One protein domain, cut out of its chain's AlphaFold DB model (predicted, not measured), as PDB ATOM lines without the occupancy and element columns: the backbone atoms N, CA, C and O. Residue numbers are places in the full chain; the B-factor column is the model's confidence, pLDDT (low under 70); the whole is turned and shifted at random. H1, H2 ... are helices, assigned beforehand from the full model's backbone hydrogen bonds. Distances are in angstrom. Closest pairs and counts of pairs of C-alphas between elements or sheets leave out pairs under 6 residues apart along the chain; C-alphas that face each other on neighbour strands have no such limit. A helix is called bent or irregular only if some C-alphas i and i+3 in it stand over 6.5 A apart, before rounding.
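AT A GLANCE: This is residues 341 to 477 of the 600 residues of an uncharacterized protein of Trinickia soli (UniProt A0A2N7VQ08). One long helix, H4, is the spine of a thin rod; H2 runs back alongside its middle and H3 folds against its beginning. Near its other end H1b crosses it, and beyond, H1a and H5 cross. The printed 137 residues hold five named helices, H1 to H5: all helix, extended, radius of gyration of the C-alphas 26.1 A, spans 82 by 36 by 18 A.

IN THESE COORDINATES: Find C-alpha 341 at (145.656, 139.144, 17.295), where H1, residues 341 to 363, begins. Assigned by its hydrogen bonds as one helix, it is bent, with C-alphas 350 and 353 6.9 A apart: H1a is 341 to 350, H1b 353 to 363. H2 is 371 to 389, H3 395 to 405, and H4, 409 to 454, measures 67.0 A. H5, residues 461 to 476, is irregular, with C-alphas 462 and 465 7.4 A apart; it ends at C-alpha 476 at (155.157, 145.533, 8.841).

HOW THE PARTS SIT: Start at the hub, H4. Its residues 424 to 441 alone touch H2, opposite ways at a shallow tilt of 22 degrees; closest C-alphas Leu 379 and Ala 431, 5.6 A. H1a touches H5; closest C-alphas Ala 343 and Ala 471, 4.6 A. Every O i to N i+4 pair is within hydrogen-bond range in H1a, H1b, H2, H3 and H4, and 10 of 12 in H5.

THE WHOLE: The farthest C-alphas, Thr 342 and Lys 406, are 82.8 A apart. The printed part has no cut; pLDDT is under 70 at residues 342 and 473 to 477.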
ATOM      1  N   ALA A 341     146.447 139.095  16.065       73.62
ATOM      2  CA  ALA A 341     145.656 139.144  17.295       73.62
ATOM      3  C   ALA A 341     146.393 139.922  18.399       73.62
ATOM      4  O   ALA A 341     145.808 140.784  19.058       73.62
ATOM      5  N   THR A 342     147.691 139.663  18.545       68.19
ATOM      6  CA  THR A 342     148.593 140.367  19.460       68.19
ATOM      7  C   THR A 342     148.793 141.812  19.003       68.19
ATOM      8  O   THR A 342     148.721 142.723  19.827       68.19
ATOM      9  N   ALA A 343     148.931 142.045  17.692       71.19
ATOM     10  CA  ALA A 343     149.089 143.384  17.124       71.19
ATOM     11  C   ALA A 343     147.864 144.267  17.375       71.19
ATOM     12  O   ALA A 343     148.015 145.401  17.813       71.19
ATOM     13  N   LEU A 344     146.651 143.737  17.189       78.88
ATOM     14  CA  LEU A 344     145.406 144.440  17.513       78.88
ATOM     15  C   LEU A 344     145.275 144.721  19.015       78.88
ATOM     16  O   LEU A 344     144.786 145.782  19.398       78.88
ATOM     17  N   GLN A 345     145.714 143.803  19.880       77.56
ATOM     18  CA  GLN A 345     145.657 144.017  21.326       77.56
ATOM     19  C   GLN A 345     146.651 145.091  21.792       77.56
ATOM     20  O   GLN A 345     146.307 145.916  22.637       77.56
ATOM     21  N   GLN A 346     147.854 145.119  21.221       72.25
ATOM     22  CA  GLN A 346     148.867 146.136  21.495       72.25
ATOM     23  C   GLN A 346     148.472 147.494  20.900       72.25
ATOM     24  O   GLN A 346     148.489 148.495  21.606       72.25
ATOM     25  N   ALA A 347     147.959 147.518  19.668       76.56
ATOM     26  CA  ALA A 347     147.407 148.713  19.035       76.56
ATOM     27  C   ALA A 347     146.260 149.348  19.839       76.56
ATOM     28  O   ALA A 347     146.196 150.569  19.947       76.56
ATOM     29  N   ARG A 348     145.374 148.551  20.459       82.81
ATOM     30  CA  ARG A 348     144.363 149.082  21.396       82.81
ATOM     31  C   ARG A 348     144.999 149.781  22.591       82.81
ATOM     32  O   ARG A 348     144.519 150.844  22.968       82.81
ATOM     33  N   ASN A 349     146.055 149.211  23.169       75.81
ATOM     34  CA  ASN A 349     146.755 149.811  24.307       75.81
ATOM     35  C   ASN A 349     147.460 151.122  23.912       75.81
ATOM     36  O   ASN A 349     147.379 152.090  24.663       75.81
ATOM     37  N   ASP A 350     148.081 151.169  22.729       72.69
ATOM     38  CA  ASP A 350     148.744 152.359  22.175       72.69
ATOM     39  C   ASP A 350     147.750 153.499  21.878       72.69
ATOM     40  O   ASP A 350     148.016 154.667  22.168       72.69
ATOM     41  N   VAL A 351     146.594 153.166  21.292       81.19
ATOM     42  CA  VAL A 351     145.592 154.138  20.817       81.19
ATOM     43  C   VAL A 351     144.641 154.588  21.938       81.19
ATOM     44  O   VAL A 351     144.192 155.736  21.943       81.19
ATOM     45  N   ALA A 352     144.361 153.736  22.933       79.81
ATOM     46  CA  ALA A 352     143.476 154.048  24.062       79.81
ATOM     47  C   ALA A 352     143.774 155.374  24.798       79.81
ATOM     48  O   ALA A 352     142.814 156.109  25.034       79.81
ATOM     49  N   PRO A 353     145.021 155.739  25.170       76.50
ATOM     50  CA  PRO A 353     145.285 157.012  25.846       76.50
ATOM     51  C   PRO A 353     145.002 158.231  24.956       76.50
ATOM     52  O   PRO A 353     144.483 159.230  25.452       76.50
ATOM     53  N   GLN A 354     145.278 158.140  23.651       78.38
ATOM     54  CA  GLN A 354     145.026 159.219  22.688       78.38
ATOM     55  C   GLN A 354     143.519 159.449  22.524       78.38
ATOM     56  O   GLN A 354     143.026 160.560  22.722       78.38
ATOM     57  N   VAL A 355     142.773 158.368  22.277       81.81
ATOM     58  CA  VAL A 355     141.308 158.400  22.174       81.81
ATOM     59  C   VAL A 355     140.680 158.860  23.491       81.81
ATOM     60  O   VAL A 355     139.763 159.676  23.486       81.81
ATOM     61  N   LYS A 356     141.192 158.421  24.646       80.94
ATOM     62  CA  LYS A 356     140.708 158.882  25.954       80.94
ATOM     63  C   LYS A 356     140.886 160.393  26.141       80.94
ATOM     64  O   LYS A 356     139.978 161.035  26.672       80.94
ATOM     65  N   ALA A 357     142.002 160.971  25.696       74.94
ATOM     66  CA  ALA A 357     142.220 162.417  25.737       74.94
ATOM     67  C   ALA A 357     141.244 163.172  24.812       74.94
ATOM     68  O   ALA A 357     140.579 164.107  25.262       74.94
ATOM     69  N   GLU A 358     141.090 162.720  23.562       79.75
ATOM     70  CA  GLU A 358     140.148 163.280  22.579       79.75
ATOM     71  C   GLU A 358     138.700 163.261  23.103       79.75
ATOM     72  O   GLU A 358     138.019 164.289  23.133       79.75
ATOM     73  N   LEU A 359     138.246 162.103  23.594       85.69
ATOM     74  CA  LEU A 359     136.901 161.919  24.137       85.69
ATOM     75  C   LEU A 359     136.663 162.748  25.400       85.69
ATOM     76  O   LEU A 359     135.560 163.257  25.586       85.69
ATOM     77  N   THR A 360     137.677 162.927  26.252       79.44
ATOM     78  CA  THR A 360     137.575 163.793  27.440       79.44
ATOM     79  C   THR A 360     137.376 165.254  27.030       79.44
ATOM     80  O   THR A 360     136.495 165.926  27.570       79.44
ATOM     81  N   ALA A 361     138.131 165.737  26.037       76.19
ATOM     82  CA  ALA A 361     137.988 167.092  25.509       76.19
ATOM     83  C   ALA A 361     136.625 167.312  24.822       76.19
ATOM     84  O   ALA A 361     136.000 168.353  25.012       76.19
ATOM     85  N   GLN A 362     136.124 166.324  24.072       82.44
ATOM     86  CA  GLN A 362     134.797 166.392  23.453       82.44
ATOM     87  C   GLN A 362     133.670 166.345  24.496       82.44
ATOM     88  O   GLN A 362     132.766 167.179  24.446       82.44
ATOM     89  N   ALA A 363     133.736 165.428  25.468       84.38
ATOM     90  CA  ALA A 363     132.735 165.268  26.526       84.38
ATOM     91  C   ALA A 363     132.611 166.506  27.432       84.38
ATOM     92  O   ALA A 363     131.518 166.797  27.919       84.38
ATOM     93  N   ALA A 364     133.689 167.280  27.606       77.94
ATOM     94  CA  ALA A 364     133.668 168.545  28.343       77.94
ATOM     95  C   ALA A 364     132.721 169.606  27.737       77.94
ATOM     96  O   ALA A 364     132.304 170.519  28.444       77.94
ATOM     97  N   ASN A 365     132.332 169.473  26.461       77.06
ATOM     98  CA  ASN A 365     131.379 170.371  25.792       77.06
ATOM     99  C   ASN A 365     129.902 169.976  26.009       77.06
ATOM    100  O   ASN A 365     129.003 170.566  25.402       77.06
ATOM    101  N   ALA A 366     129.616 168.978  26.851       81.31
ATOM    102  CA  ALA A 366     128.249 168.572  27.159       81.31
ATOM    103  C   ALA A 366     127.508 169.672  27.945       81.31
ATOM    104  O   ALA A 366     127.901 170.063  29.042       81.31
ATOM    105  N   SER A 367     126.401 170.161  27.385       82.88
ATOM    106  CA  SER A 367     125.522 171.140  28.042       82.88
ATOM    107  C   SER A 367     124.659 170.490  29.129       82.88
ATOM    108  O   SER A 367     124.401 169.286  29.098       82.88
ATOM    109  N   GLU A 368     124.159 171.306  30.056       80.38
ATOM    110  CA  GLU A 368     123.384 170.855  31.217       80.38
ATOM    111  C   GLU A 368     122.117 170.040  30.863       80.38
ATOM    112  O   GLU A 368     121.493 170.258  29.814       80.38
ATOM    113  N   PRO A 369     121.669 169.128  31.754       77.25
ATOM    114  CA  PRO A 369     120.439 168.363  31.566       77.25
ATOM    115  C   PRO A 369     119.223 169.250  31.264       77.25
ATOM    116  O   PRO A 369     118.852 170.123  32.044       77.25
ATOM    117  N   GLY A 370     118.572 168.999  30.126       80.00
ATOM    118  CA  GLY A 370     117.401 169.754  29.663       80.00
ATOM    119  C   GLY A 370     117.711 170.967  28.776       80.00
ATOM    120  O   GLY A 370     116.811 171.406  28.058       80.00
ATOM    121  N   ALA A 371     118.959 171.451  28.717       86.94
ATOM    122  CA  ALA A 371     119.340 172.560  27.836       86.94
ATOM    123  C   ALA A 371     119.091 172.233  26.350       86.94
ATOM    124  O   ALA A 371     118.571 173.056  25.604       86.94
ATOM    125  N   VAL A 372     119.365 170.994  25.927       90.19
ATOM    126  CA  VAL A 372     119.120 170.528  24.545       90.19
ATOM    127  C   VAL A 372     117.637 170.549  24.175       90.19
ATOM    128  O   VAL A 372     117.297 170.846  23.032       90.19
ATOM    129  N   THR A 373     116.745 170.256  25.124       91.44
ATOM    130  CA  THR A 373     115.295 170.350  24.899       91.44
ATOM    131  C   THR A 373     114.902 171.802  24.653       91.44
ATOM    132  O   THR A 373     114.278 172.089  23.639       91.44
ATOM    133  N   GLN A 374     115.380 172.729  25.490       93.25
ATOM    134  CA  GLN A 374     115.130 174.164  25.313       93.25
ATOM    135  C   GLN A 374     115.684 174.692  23.979       93.25
ATOM    136  O   GLN A 374     115.008 175.462  23.304       93.25
ATOM    137  N   MET A 375     116.880 174.255  23.563       93.62
ATOM    138  CA  MET A 375     117.458 174.628  22.263       93.62
ATOM    139  C   MET A 375     116.621 174.114  21.081       93.62
ATOM    140  O   MET A 375     116.458 174.830  20.096       93.62
ATOM    141  N   ARG A 376     116.049 172.904  21.177       94.56
ATOM    142  CA  ARG A 376     115.129 172.358  20.161       94.56
ATOM    143  C   ARG A 376     113.810 173.129  20.116       94.56
ATOM    144  O   ARG A 376     113.398 173.538  19.035       94.56
ATOM    145  N   ASP A 377     113.214 173.415  21.273       96.62
ATOM    146  CA  ASP A 377     111.984 174.209  21.368       96.62
ATOM    147  C   ASP A 377     112.177 175.621  20.771       96.62
ATOM    148  O   ASP A 377     111.305 176.133  20.068       96.62
ATOM    149  N   GLN A 378     113.339 176.246  21.003       96.00
ATOM    150  CA  GLN A 378     113.714 177.535  20.404       96.00
ATOM    151  C   GLN A 378     113.936 177.438  18.887       96.00
ATOM    152  O   GLN A 378     113.494 178.318  18.145       96.00
ATOM    153  N   LEU A 379     114.588 176.373  18.412       97.38
ATOM    154  CA  LEU A 379     114.820 176.135  16.987       97.38
ATOM    155  C   LEU A 379     113.499 175.966  16.219       97.38
ATOM    156  O   LEU A 379     113.320 176.578  15.167       97.38
ATOM    157  N   ASP A 380     112.549 175.204  16.762       97.25
ATOM    158  CA  ASP A 380     111.236 175.005  16.140       97.25
ATOM    159  C   ASP A 380     110.385 176.290  16.164       97.25
ATOM    160  O   ASP A 380     109.679 176.591  15.195       97.25
ATOM    161  N   GLN A 381     110.514 177.125  17.204       97.19
ATOM    162  CA  GLN A 381     109.926 178.472  17.226       97.19
ATOM    163  C   GLN A 381     110.527 179.394  16.154       97.19
ATOM    164  O   GLN A 381     109.781 180.133  15.508       97.19
ATOM    165  N   LEU A 382     111.847 179.365  15.941       97.12
ATOM    166  CA  LEU A 382     112.511 180.153  14.894       97.12
ATOM    167  C   LEU A 382     112.115 179.683  13.491       97.12
ATOM    168  O   LEU A 382     111.785 180.517  12.651       97.12
ATOM    169  N   ARG A 383     112.075 178.368  13.247       96.44
ATOM    170  CA  ARG A 383     111.595 177.788  11.982       96.44
ATOM    171  C   ARG A 383     110.162 178.222  11.684       96.44
ATOM    172  O   ARG A 383     109.909 178.797  10.630       96.44
ATOM    173  N   THR A 384     109.266 178.110  12.667       96.81
ATOM    174  CA  THR A 384     107.876 178.587  12.549       96.81
ATOM    175  C   THR A 384     107.798 180.087  12.220       96.81
ATOM    176  O   THR A 384     106.944 180.501  11.438       96.81
ATOM    177  N   GLN A 385     108.688 180.922  12.774       95.19
ATOM    178  CA  GLN A 385     108.757 182.355  12.444       95.19
ATOM    179  C   GLN A 385     109.275 182.618  11.022       95.19
ATOM    180  O   GLN A 385     108.752 183.507  10.352       95.19
ATOM    181  N   ILE A 386     110.272 181.861  10.553       94.81
ATOM    182  CA  ILE A 386     110.807 181.948   9.184       94.81
ATOM    183  C   ILE A 386     109.731 181.542   8.168       94.81
ATOM    184  O   ILE A 386     109.542 182.238   7.167       94.81
ATOM    185  N   ASP A 387     108.990 180.469   8.446       93.81
ATOM    186  CA  ASP A 387     107.895 179.989   7.598       93.81
ATOM    187  C   ASP A 387     106.732 180.990   7.568       93.81
ATOM    188  O   ASP A 387     106.229 181.334   6.498       93.81
ATOM    189  N   ALA A 388     106.348 181.535   8.730       92.56
ATOM    190  CA  ALA A 388     105.299 182.548   8.838       92.56
ATOM    191  C   ALA A 388     105.665 183.890   8.177       92.56
ATOM    192  O   ALA A 388     104.762 184.636   7.791       92.56
ATOM    193  N   LEU A 389     106.959 184.208   8.034       91.44
ATOM    194  CA  LEU A 389     107.406 185.392   7.294       91.44
ATOM    195  C   LEU A 389     107.181 185.238   5.780       91.44
ATOM    196  O   LEU A 389     106.896 186.225   5.109       91.44
ATOM    197  N   GLY A 390     107.323 184.021   5.242       89.06
ATOM    198  CA  GLY A 390     107.287 183.753   3.801       89.06
ATOM    199  C   GLY A 390     108.447 184.386   3.012       89.06
ATOM    200  O   GLY A 390     109.303 185.084   3.561       89.06
ATOM    201  N   ASP A 391     108.489 184.136   1.702       88.88
ATOM    202  CA  ASP A 391     109.598 184.571   0.835       88.88
ATOM    203  C   ASP A 391     109.475 186.017   0.314       88.88
ATOM    204  O   ASP A 391     110.483 186.621  -0.039       88.88
ATOM    205  N   GLU A 392     108.272 186.603   0.321       89.94
ATOM    206  CA  GLU A 392     108.021 187.992  -0.097       89.94
ATOM    207  C   GLU A 392     107.428 188.842   1.046       89.94
ATOM    208  O   GLU A 392     106.608 188.339   1.820       89.94
ATOM    209  N   PRO A 393     107.762 190.147   1.136       91.38
ATOM    210  CA  PRO A 393     107.187 191.061   2.118       91.38
ATOM    211  C   PRO A 393     105.687 191.288   1.891       91.38
ATOM    212  O   PRO A 393     105.203 191.438   0.763       91.38
ATOM    213  N   ALA A 394     104.930 191.404   2.982       91.31
ATOM    214  CA  ALA A 394     103.491 191.609   2.904       91.31
ATOM    215  C   ALA A 394     103.128 192.950   2.233       91.31
ATOM    216  O   ALA A 394     103.709 194.007   2.491       91.31
ATOM    217  N   LYS A 395     102.078 192.944   1.398       89.62
ATOM    218  CA  LYS A 395     101.596 194.148   0.685       89.62
ATOM    219  C   LYS A 395     101.108 195.264   1.621       89.62
ATOM    220  O   LYS A 395     101.014 196.414   1.187       89.62
ATOM    221  N   SER A 396     100.781 194.943   2.875       89.94
ATOM    222  CA  SER A 396     100.531 195.908   3.954       89.94
ATOM    223  C   SER A 396     101.773 196.733   4.273       89.94
ATOM    224  O   SER A 396     101.687 197.952   4.402       89.94
ATOM    225  N   ASP A 397     102.925 196.079   4.331       88.19
ATOM    226  CA  ASP A 397     104.150 196.615   4.915       88.19
ATOM    227  C   ASP A 397     104.839 197.523   3.895       88.19
ATOM    228  O   ASP A 397     105.207 198.652   4.215       88.19
ATOM    229  N   ILE A 398     104.829 197.115   2.618       91.88
ATOM    230  CA  ILE A 398     105.181 197.967   1.469       91.88
ATOM    231  C   ILE A 398     104.357 199.269   1.485       91.88
ATOM    232  O   ILE A 398     104.899 200.358   1.295       91.88
ATOM    233  N   ARG A 399     103.040 199.186   1.736       92.25
ATOM    234  CA  ARG A 399     102.156 200.366   1.797       92.25
ATOM    235  C   ARG A 399     102.407 201.224   3.041       92.25
ATOM    236  O   ARG A 399     102.343 202.447   2.940       92.25
ATOM    237  N   ALA A 400     102.717 200.619   4.186       91.19
ATOM    238  CA  ALA A 400     103.059 201.334   5.415       91.19
ATOM    239  C   ALA A 400     104.390 202.098   5.276       91.19
ATOM    240  O   ALA A 400     104.463 203.280   5.624       91.19
ATOM    241  N   LEU A 401     105.413 201.476   4.679       91.50
ATOM    242  CA  LEU A 401     106.674 202.116   4.282       91.50
ATOM    243  C   LEU A 401     106.435 203.272   3.301       91.50
ATOM    244  O   LEU A 401     106.933 204.380   3.510       91.50
ATOM    245  N   GLN A 402     105.605 203.053   2.276       92.81
ATOM    246  CA  GLN A 402     105.245 204.084   1.302       92.81
ATOM    247  C   GLN A 402     104.598 205.313   1.967       92.81
ATOM    248  O   GLN A 402     104.971 206.446   1.664       92.81
ATOM    249  N   GLN A 403     103.638 205.105   2.876       91.62
ATOM    250  CA  GLN A 403     102.911 206.189   3.547       91.62
ATOM    251  C   GLN A 403     103.769 206.930   4.580       91.62
ATOM    252  O   GLN A 403     103.746 208.160   4.618       91.62
ATOM    253  N   SER A 404     104.536 206.201   5.395       93.06
ATOM    254  CA  SER A 404     105.363 206.783   6.461       93.06
ATOM    255  C   SER A 404     106.552 207.582   5.921       93.06
ATOM    256  O   SER A 404     106.826 208.676   6.415       93.06
ATOM    257  N   GLN A 405     107.223 207.082   4.878       91.19
ATOM    258  CA  GLN A 405     108.428 207.702   4.310       91.19
ATOM    259  C   GLN A 405     108.165 208.521   3.029       91.19
ATOM    260  O   GLN A 405     109.088 209.131   2.496       91.19
ATOM    261  N   LYS A 406     106.914 208.571   2.540       92.25
ATOM    262  CA  LYS A 406     106.489 209.283   1.311       92.25
ATOM    263  C   LYS A 406     107.240 208.852   0.037       92.25
ATOM    264  O   LYS A 406     107.440 209.654  -0.875       92.25
ATOM    265  N   LEU A 407     107.646 207.585  -0.026       90.12
ATOM    266  CA  LEU A 407     108.386 206.995  -1.147       90.12
ATOM    267  C   LEU A 407     107.475 206.683  -2.346       90.12
ATOM    268  O   LEU A 407     106.255 206.537  -2.206       90.12
ATOM    269  N   LYS A 408     108.056 206.500  -3.540       93.12
ATOM    270  CA  LYS A 408     107.327 205.859  -4.651       93.12
ATOM    271  C   LYS A 408     107.126 204.374  -4.346       93.12
ATOM    272  O   LYS A 408     107.943 203.764  -3.668       93.12
ATOM    273  N   PHE A 409     106.082 203.760  -4.907       90.56
ATOM    274  CA  PHE A 409     105.778 202.342  -4.657       90.56
ATOM    275  C   PHE A 409     106.959 201.401  -4.973       90.56
ATOM    276  O   PHE A 409     107.253 200.526  -4.173       90.56
ATOM    277  N   SER A 410     107.679 201.629  -6.079       91.31
ATOM    278  CA  SER A 410     108.872 200.840  -6.448       91.31
ATOM    279  C   SER A 410     110.022 200.979  -5.434       91.31
ATOM    280  O   SER A 410     110.648 199.995  -5.055       91.31
ATOM    281  N   GLU A 411     110.254 202.194  -4.926       91.88
ATOM    282  CA  GLU A 411     111.281 202.479  -3.911       91.88
ATOM    283  C   GLU A 411     110.897 201.853  -2.554       91.88
ATOM    284  O   GLU A 411     111.732 201.248  -1.886       91.88
ATOM    285  N   ALA A 412     109.615 201.932  -2.178       90.69
ATOM    286  CA  ALA A 412     109.075 201.288  -0.981       90.69
ATOM    287  C   ALA A 412     109.111 199.752  -1.073       90.69
ATOM    288  O   ALA A 412     109.406 199.098  -0.078       90.69
ATOM    289  N   GLN A 413     108.849 199.177  -2.253       92.56
ATOM    290  CA  GLN A 413     108.932 197.735  -2.494       92.56
ATOM    291  C   GLN A 413     110.376 197.235  -2.376       92.56
ATOM    292  O   GLN A 413     110.616 196.281  -1.645       92.56
ATOM    293  N   ALA A 414     111.337 197.897  -3.030       92.75
ATOM    294  CA  ALA A 414     112.751 197.525  -2.937       92.75
ATOM    295  C   ALA A 414     113.282 197.621  -1.495       92.75
ATOM    296  O   ALA A 414     114.023 196.751  -1.044       92.75
ATOM    297  N   ARG A 415     112.860 198.647  -0.741       92.62
ATOM    298  CA  ARG A 415     113.229 198.800   0.670       92.62
ATOM    299  C   ARG A 415     112.586 197.738   1.569       92.62
ATOM    300  O   ARG A 415     113.284 197.155   2.389       92.62
ATOM    301  N   ALA A 416     111.295 197.457   1.386       93.00
ATOM    302  CA  ALA A 416     110.600 196.394   2.114       93.00
ATOM    303  C   ALA A 416     111.221 195.015   1.838       93.00
ATOM    304  O   ALA A 416     111.368 194.227   2.763       93.00
ATOM    305  N   GLN A 417     111.627 194.749   0.591       93.88
ATOM    306  CA  GLN A 417     112.328 193.523   0.209       93.88
ATOM    307  C   GLN A 417     113.660 193.385   0.961       93.88
ATOM    308  O   GLN A 417     113.892 192.361   1.590       93.88
ATOM    309  N   ALA A 418     114.494 194.430   0.977       93.50
ATOM    310  CA  ALA A 418     115.777 194.406   1.682       93.50
ATOM    311  C   ALA A 418     115.624 194.252   3.212       93.50
ATOM    312  O   ALA A 418     116.367 193.500   3.841       93.50
ATOM    313  N   GLU A 419     114.642 194.932   3.819       93.00
ATOM    314  CA  GLU A 419     114.333 194.797   5.252       93.00
ATOM    315  C   GLU A 419     113.788 193.386   5.584       93.00
ATOM    316  O   GLU A 419     114.111 192.827   6.636       93.00
ATOM    317  N   HIS A 420     113.033 192.765   4.669       94.19
ATOM    318  CA  HIS A 420     112.529 191.387   4.782       94.19
ATOM    319  C   HIS A 420     113.639 190.341   4.649       94.19
ATOM    320  O   HIS A 420     113.746 189.451   5.491       94.19
ATOM    321  N   GLU A 421     114.497 190.471   3.637       93.56
ATOM    322  CA  GLU A 421     115.652 189.595   3.404       93.56
ATOM    323  C   GLU A 421     116.636 189.630   4.577       93.56
ATOM    324  O   GLU A 421     117.019 188.569   5.071       93.56
ATOM    325  N   SER A 422     116.967 190.822   5.098       95.38
ATOM    326  CA  SER A 422     117.789 190.959   6.310       95.38
ATOM    327  C   SER A 422     117.168 190.202   7.483       95.38
ATOM    328  O   SER A 422     117.841 189.415   8.143       95.38
ATOM    329  N   ARG A 423     115.859 190.373   7.712       95.00
ATOM    330  CA  ARG A 423     115.160 189.718   8.824       95.00
ATOM    331  C   ARG A 423     115.088 188.194   8.670       95.00
ATOM    332  O   ARG A 423     115.185 187.488   9.673       95.00
ATOM    333  N   ARG A 424     114.945 187.671   7.442       95.31
ATOM    334  CA  ARG A 424     115.046 186.224   7.162       95.31
ATOM    335  C   ARG A 424     116.454 185.713   7.461       95.31
ATOM    336  O   ARG A 424     116.578 184.723   8.179       95.31
ATOM    337  N   ALA A 425     117.488 186.410   6.989       94.88
ATOM    338  CA  ALA A 425     118.883 186.041   7.219       94.88
ATOM    339  C   ALA A 425     119.248 186.031   8.716       94.88
ATOM    340  O   ALA A 425     119.874 185.082   9.189       94.88
ATOM    341  N   ASP A 426     118.791 187.021   9.489       96.50
ATOM    342  CA  ASP A 426     119.015 187.090  10.938       96.50
ATOM    343  C   ASP A 426     118.378 185.907  11.687       96.50
ATOM    344  O   ASP A 426     118.988 185.341  12.601       96.50
ATOM    345  N   LEU A 427     117.157 185.509  11.312       96.31
ATOM    346  CA  LEU A 427     116.466 184.352  11.897       96.31
ATOM    347  C   LEU A 427     117.120 183.026  11.477       96.31
ATOM    348  O   LEU A 427     117.321 182.150  12.319       96.31
ATOM    349  N   GLN A 428     117.512 182.888  10.208       96.06
ATOM    350  CA  GLN A 428     118.239 181.718   9.701       96.06
ATOM    351  C   GLN A 428     119.598 181.554  10.393       96.06
ATOM    352  O   GLN A 428     119.947 180.454  10.813       96.06
ATOM    353  N   SER A 429     120.334 182.648  10.599       97.62
ATOM    354  CA  SER A 429     121.608 182.652  11.325       97.62
ATOM    355  C   SER A 429     121.447 182.230  12.793       97.62
ATOM    356  O   SER A 429     122.304 181.537  13.343       97.62
ATOM    357  N   GLN A 430     120.339 182.607  13.443       97.12
ATOM    358  CA  GLN A 430     120.004 182.138  14.794       97.12
ATOM    359  C   GLN A 430     119.678 180.638  14.817       97.12
ATOM    360  O   GLN A 430     120.196 179.925  15.675       97.12
ATOM    361  N   ALA A 431     118.882 180.154  13.859       96.25
ATOM    362  CA  ALA A 431     118.551 178.736  13.730       96.25
ATOM    363  C   ALA A 431     119.811 177.876  13.509       96.25
ATOM    364  O   ALA A 431     120.026 176.913  14.239       96.25
ATOM    365  N   GLN A 432     120.700 178.284  12.597       96.56
ATOM    366  CA  GLN A 432     121.967 177.591  12.326       96.56
ATOM    367  C   GLN A 432     122.886 177.515  13.554       96.56
ATOM    368  O   GLN A 432     123.512 176.482  13.785       96.56
ATOM    369  N   ARG A 433     122.955 178.573  14.380       95.94
ATOM    370  CA  ARG A 433     123.727 178.533  15.638       95.94
ATOM    371  C   ARG A 433     123.157 177.521  16.634       95.94
ATOM    372  O   ARG A 433     123.932 176.811  17.269       95.94
ATOM    373  N   LEU A 434     121.832 177.431  16.758       95.38
ATOM    374  CA  LEU A 434     121.183 176.434  17.617       95.38
ATOM    375  C   LEU A 434     121.378 175.007  17.086       95.38
ATOM    376  O   LEU A 434     121.653 174.107  17.874       95.38
ATOM    377  N   GLU A 435     121.302 174.796  15.771       94.88
ATOM    378  CA  GLU A 435     121.602 173.503  15.136       94.88
ATOM    379  C   GLU A 435     123.039 173.052  15.448       94.88
ATOM    380  O   GLU A 435     123.234 171.957  15.975       94.88
ATOM    381  N   GLN A 436     124.029 173.933  15.262       93.81
ATOM    382  CA  GLN A 436     125.434 173.665  15.605       93.81
ATOM    383  C   GLN A 436     125.635 173.339  17.096       93.81
ATOM    384  O   GLN A 436     126.399 172.433  17.430       93.81
ATOM    385  N   GLN A 437     124.937 174.033  18.002       91.44
ATOM    386  CA  GLN A 437     124.992 173.749  19.444       91.44
ATOM    387  C   GLN A 437     124.348 172.401  19.806       91.44
ATOM    388  O   GLN A 437     124.881 171.670  20.641       91.44
ATOM    389  N   ILE A 438     123.232 172.039  19.165       93.56
ATOM    390  CA  ILE A 438     122.566 170.741  19.356       93.56
ATOM    391  C   ILE A 438     123.457 169.594  18.855       93.56
ATOM    392  O   ILE A 438     123.574 168.576  19.544       93.56
ATOM    393  N   ASP A 439     124.109 169.752  17.702       91.56
ATOM    394  CA  ASP A 439     125.009 168.737  17.146       91.56
ATOM    395  C   ASP A 439     126.312 168.607  17.947       91.56
ATOM    396  O   ASP A 439     126.738 167.487  18.238       91.56
ATOM    397  N   SER A 440     126.898 169.718  18.405       88.31
ATOM    398  CA  SER A 440     128.055 169.701  19.311       88.31
ATOM    399  C   SER A 440     127.730 168.996  20.637       88.31
ATOM    400  O   SER A 440     128.478 168.124  21.080       88.31
ATOM    401  N   ASN A 441     126.564 169.269  21.234       91.50
ATOM    402  CA  ASN A 441     126.118 168.566  22.437       91.50
ATOM    403  C   ASN A 441     125.900 167.060  22.189       91.50
ATOM    404  O   ASN A 441     126.261 166.226  23.027       91.50
ATOM    405  N   ARG A 442     125.339 166.692  21.030       90.44
ATOM    406  CA  ARG A 442     125.171 165.289  20.627       90.44
ATOM    407  C   ARG A 442     126.521 164.576  20.531       90.44
ATOM    408  O   ARG A 442     126.639 163.465  21.046       90.44
ATOM    409  N   GLN A 443     127.523 165.215  19.924       90.00
ATOM    410  CA  GLN A 443     128.894 164.699  19.862       90.00
ATOM    411  C   GLN A 443     129.496 164.555  21.264       90.00
ATOM    412  O   GLN A 443     129.990 163.483  21.588       90.00
ATOM    413  N   ALA A 444     129.370 165.561  22.135       88.25
ATOM    414  CA  ALA A 444     129.852 165.492  23.517       88.25
ATOM    415  C   ALA A 444     129.188 164.360  24.330       88.25
ATOM    416  O   ALA A 444     129.855 163.637  25.069       88.25
ATOM    417  N   THR A 445     127.880 164.149  24.147       89.12
ATOM    418  CA  THR A 445     127.135 163.040  24.768       89.12
ATOM    419  C   THR A 445     127.639 161.682  24.275       89.12
ATOM    420  O   THR A 445     127.825 160.763  25.071       89.12
ATOM    421  N   GLN A 446     127.887 161.550  22.970       90.56
ATOM    422  CA  GLN A 446     128.456 160.341  22.381       90.56
ATOM    423  C   GLN A 446     129.916 160.131  22.823       90.56
ATOM    424  O   GLN A 446     130.324 159.007  23.095       90.56
ATOM    425  N   ALA A 447     130.698 161.198  22.986       90.31
ATOM    426  CA  ALA A 447     132.056 161.121  23.509       90.31
ATOM    427  C   ALA A 447     132.087 160.628  24.965       90.31
ATOM    428  O   ALA A 447     132.889 159.761  25.301       90.31
ATOM    429  N   ALA A 448     131.160 161.096  25.806       88.12
ATOM    430  CA  ALA A 448     131.012 160.624  27.182       88.12
ATOM    431  C   ALA A 448     130.619 159.133  27.271       88.12
ATOM    432  O   ALA A 448     131.064 158.433  28.181       88.12
ATOM    433  N   GLN A 449     129.812 158.628  26.329       90.56
ATOM    434  CA  GLN A 449     129.438 157.207  26.264       90.56
ATOM    435  C   GLN A 449     130.631 156.309  25.912       90.56
ATOM    436  O   GLN A 449     130.850 155.296  26.578       90.56
ATOM    437  N   ASP A 450     131.424 156.698  24.912       92.06
ATOM    438  CA  ASP A 450     132.646 155.991  24.515       92.06
ATOM    439  C   ASP A 450     133.752 156.085  25.576       92.06
ATOM    440  O   ASP A 450     134.444 155.101  25.831       92.06
ATOM    441  N   LEU A 451     133.886 157.231  26.252       89.38
ATOM    442  CA  LEU A 451     134.811 157.398  27.376       89.38
ATOM    443  C   LEU A 451     134.462 156.423  28.509       89.38
ATOM    444  O   LEU A 451     135.329 155.714  29.015       89.38
ATOM    445  N   ALA A 452     133.171 156.309  28.832       89.44
ATOM    446  CA  ALA A 452     132.686 155.332  29.798       89.44
ATOM    447  C   ALA A 452     132.871 153.875  29.330       89.44
ATOM    448  O   ALA A 452     132.939 152.988  30.178       89.44
ATOM    449  N   ALA A 453     132.925 153.601  28.021       89.38
ATOM    450  CA  ALA A 453     133.268 152.278  27.488       89.38
ATOM    451  C   ALA A 453     134.756 151.962  27.707       89.38
ATOM    452  O   ALA A 453     135.071 150.928  28.297       89.38
ATOM    453  N   LEU A 454     135.656 152.896  27.373       85.00
ATOM    454  CA  LEU A 454     137.090 152.758  27.651       85.00
ATOM    455  C   LEU A 454     137.374 152.545  29.143       85.00
ATOM    456  O   LEU A 454     138.181 151.688  29.493       85.00
ATOM    457  N   ASP A 455     136.668 153.254  30.027       84.50
ATOM    458  CA  ASP A 455     136.790 153.081  31.482       84.50
ATOM    459  C   ASP A 455     136.296 151.709  31.987       84.50
ATOM    460  O   ASP A 455     136.697 151.271  33.067       84.50
ATOM    461  N   ARG A 456     135.473 150.992  31.206       87.62
ATOM    462  CA  ARG A 456     135.102 149.582  31.447       87.62
ATOM    463  C   ARG A 456     136.055 148.576  30.786       87.62
ATOM    464  O   ARG A 456     135.875 147.375  30.972       87.62
ATOM    465  N   GLY A 457     137.050 149.036  30.024       82.50
ATOM    466  CA  GLY A 457     137.921 148.189  29.201       82.50
ATOM    467  C   GLY A 457     137.310 147.772  27.855       82.50
ATOM    468  O   GLY A 457     137.847 146.892  27.185       82.50
ATOM    469  N   GLU A 458     136.199 148.389  27.445       87.50
ATOM    470  CA  GLU A 458     135.549 148.170  26.151       87.50
ATOM    471  C   GLU A 458     136.081 149.200  25.143       87.50
ATOM    472  O   GLU A 458     135.882 150.404  25.307       87.50
ATOM    473  N   PHE A 459     136.772 148.751  24.092       86.81
ATOM    474  CA  PHE A 459     137.300 149.666  23.076       86.81
ATOM    475  C   PHE A 459     136.190 150.080  22.088       86.81
ATOM    476  O   PHE A 459     135.551 149.185  21.526       86.81
ATOM    477  N   PRO A 460     135.927 151.380  21.850       91.25
ATOM    478  CA  PRO A 460     134.759 151.779  21.075       91.25
ATOM    479  C   PRO A 460     134.903 151.521  19.573       91.25
ATOM    480  O   PRO A 460     135.926 151.838  18.964       91.25
ATOM    481  N   GLU A 461     133.836 151.008  18.952       87.81
ATOM    482  CA  GLU A 461     133.877 150.505  17.572       87.81
ATOM    483  C   GLU A 461     134.287 151.555  16.530       87.81
ATOM    484  O   GLU A 461     134.927 151.203  15.539       87.81
ATOM    485  N   ARG A 462     133.986 152.844  16.755       88.25
ATOM    486  CA  ARG A 462     134.348 153.922  15.813       88.25
ATOM    487  C   ARG A 462     135.857 154.143  15.659       88.25
ATOM    488  O   ARG A 462     136.267 154.780  14.698       88.25
ATOM    489  N   TYR A 463     136.669 153.620  16.579       90.06
ATOM    490  CA  TYR A 463     138.132 153.710  16.540       90.06
ATOM    491  C   TYR A 463     138.792 152.391  16.082       90.06
ATOM    492  O   TYR A 463     140.019 152.277  16.110       90.06
ATOM    493  N   ASN A 464     138.011 151.393  15.638       88.44
ATOM    494  CA  ASN A 464     138.542 150.116  15.146       88.44
ATOM    495  C   ASN A 464     139.496 150.290  13.955       88.44
ATOM    496  O   ASN A 464     140.511 149.601  13.903       88.44
ATOM    497  N   ASP A 465     139.216 151.220  13.040       88.38
ATOM    498  CA  ASP A 465     140.055 151.459  11.857       88.38
ATOM    499  C   ASP A 465     141.436 152.014  12.249       88.38
ATOM    500  O   ASP A 465     142.457 151.565  11.733       88.38
ATOM    501  N   ALA A 466     141.489 152.921  13.234       82.00
ATOM    502  CA  ALA A 466     142.743 153.440  13.786       82.00
ATOM    503  C   ALA A 466     143.559 152.337  14.491       82.00
ATOM    504  O   ALA A 466     144.779 152.260  14.340       82.00
ATOM    505  N   VAL A 467     142.883 151.433  15.210       87.44
ATOM    506  CA  VAL A 467     143.507 150.243  15.812       87.44
ATOM    507  C   VAL A 467     144.025 149.269  14.751       87.44
ATOM    508  O   VAL A 467     145.112 148.724  14.925       87.44
ATOM    509  N   GLN A 468     143.300 149.055  13.649       85.94
ATOM    510  CA  GLN A 468     143.752 148.195  12.550       85.94
ATOM    511  C   GLN A 468     144.984 148.778  11.854       85.94
ATOM    512  O   GLN A 468     145.986 148.081  11.731       85.94
ATOM    513  N   GLN A 469     144.965 150.067  11.501       80.94
ATOM    514  CA  GLN A 469     146.120 150.751  10.906       80.94
ATOM    515  C   GLN A 469     147.354 150.677  11.816       80.94
ATOM    516  O   GLN A 469     148.453 150.369  11.354       80.94
ATOM    517  N   ARG A 470     147.180 150.885  13.128       76.94
ATOM    518  CA  ARG A 470     148.271 150.740  14.099       76.94
ATOM    519  C   ARG A 470     148.763 149.291  14.212       76.94
ATOM    520  O   ARG A 470     149.967 149.076  14.292       76.94
ATOM    521  N   ALA A 471     147.874 148.299  14.175       77.06
ATOM    522  CA  ALA A 471     148.256 146.886  14.186       77.06
ATOM    523  C   ALA A 471     149.038 146.481  12.924       77.06
ATOM    524  O   ALA A 471     150.024 145.755  13.019       77.06
ATOM    525  N   GLU A 472     148.657 146.992  11.751       76.12
ATOM    526  CA  GLU A 472     149.388 146.779  10.499       76.12
ATOM    527  C   GLU A 472     150.785 147.415  10.531       76.12
ATOM    528  O   GLU A 472     151.751 146.768  10.129       76.12
ATOM    529  N   GLN A 473     150.925 148.627  11.079       64.06
ATOM    530  CA  GLN A 473     152.232 149.267  11.300       64.06
ATOM    531  C   GLN A 473     153.130 148.439  12.233       64.06
ATOM    532  O   GLN A 473     154.308 148.245  11.939       64.06
ATOM    533  N   LEU A 474     152.572 147.917  13.334       60.88
ATOM    534  CA  LEU A 474     153.298 147.062  14.283       60.88
ATOM    535  C   LEU A 474     153.764 145.732  13.658       60.88
ATOM    536  O   LEU A 474     154.758 145.174  14.113       60.88
ATOM    537  N   LEU A 475     153.070 145.234  12.626       63.28
ATOM    538  CA  LEU A 475     153.413 143.996  11.913       63.28
ATOM    539  C   LEU A 475     154.389 144.186  10.746       63.28
ATOM    540  O   LEU A 475     155.141 143.265  10.437       63.28
ATOM    541  N   GLN A 476     154.352 145.329  10.054       57.72
ATOM    542  CA  GLN A 476     155.157 145.533   8.841       57.72
ATOM    543  C   GLN A 476     156.653 145.712   9.141       57.72
ATOM    544  O   GLN A 476     157.478 145.281   8.338       57.72
ATOM    545  N   GLY A 477     156.993 146.266  10.312       48.62
ATOM    546  CA  GLY A 477     158.373 146.457  10.763       48.62
ATOM    547  C   GLY A 477     159.095 147.596  10.034       48.62
ATOM    548  O   GLY A 477     159.040 147.731   8.816       48.62
TER     549      GLY A 477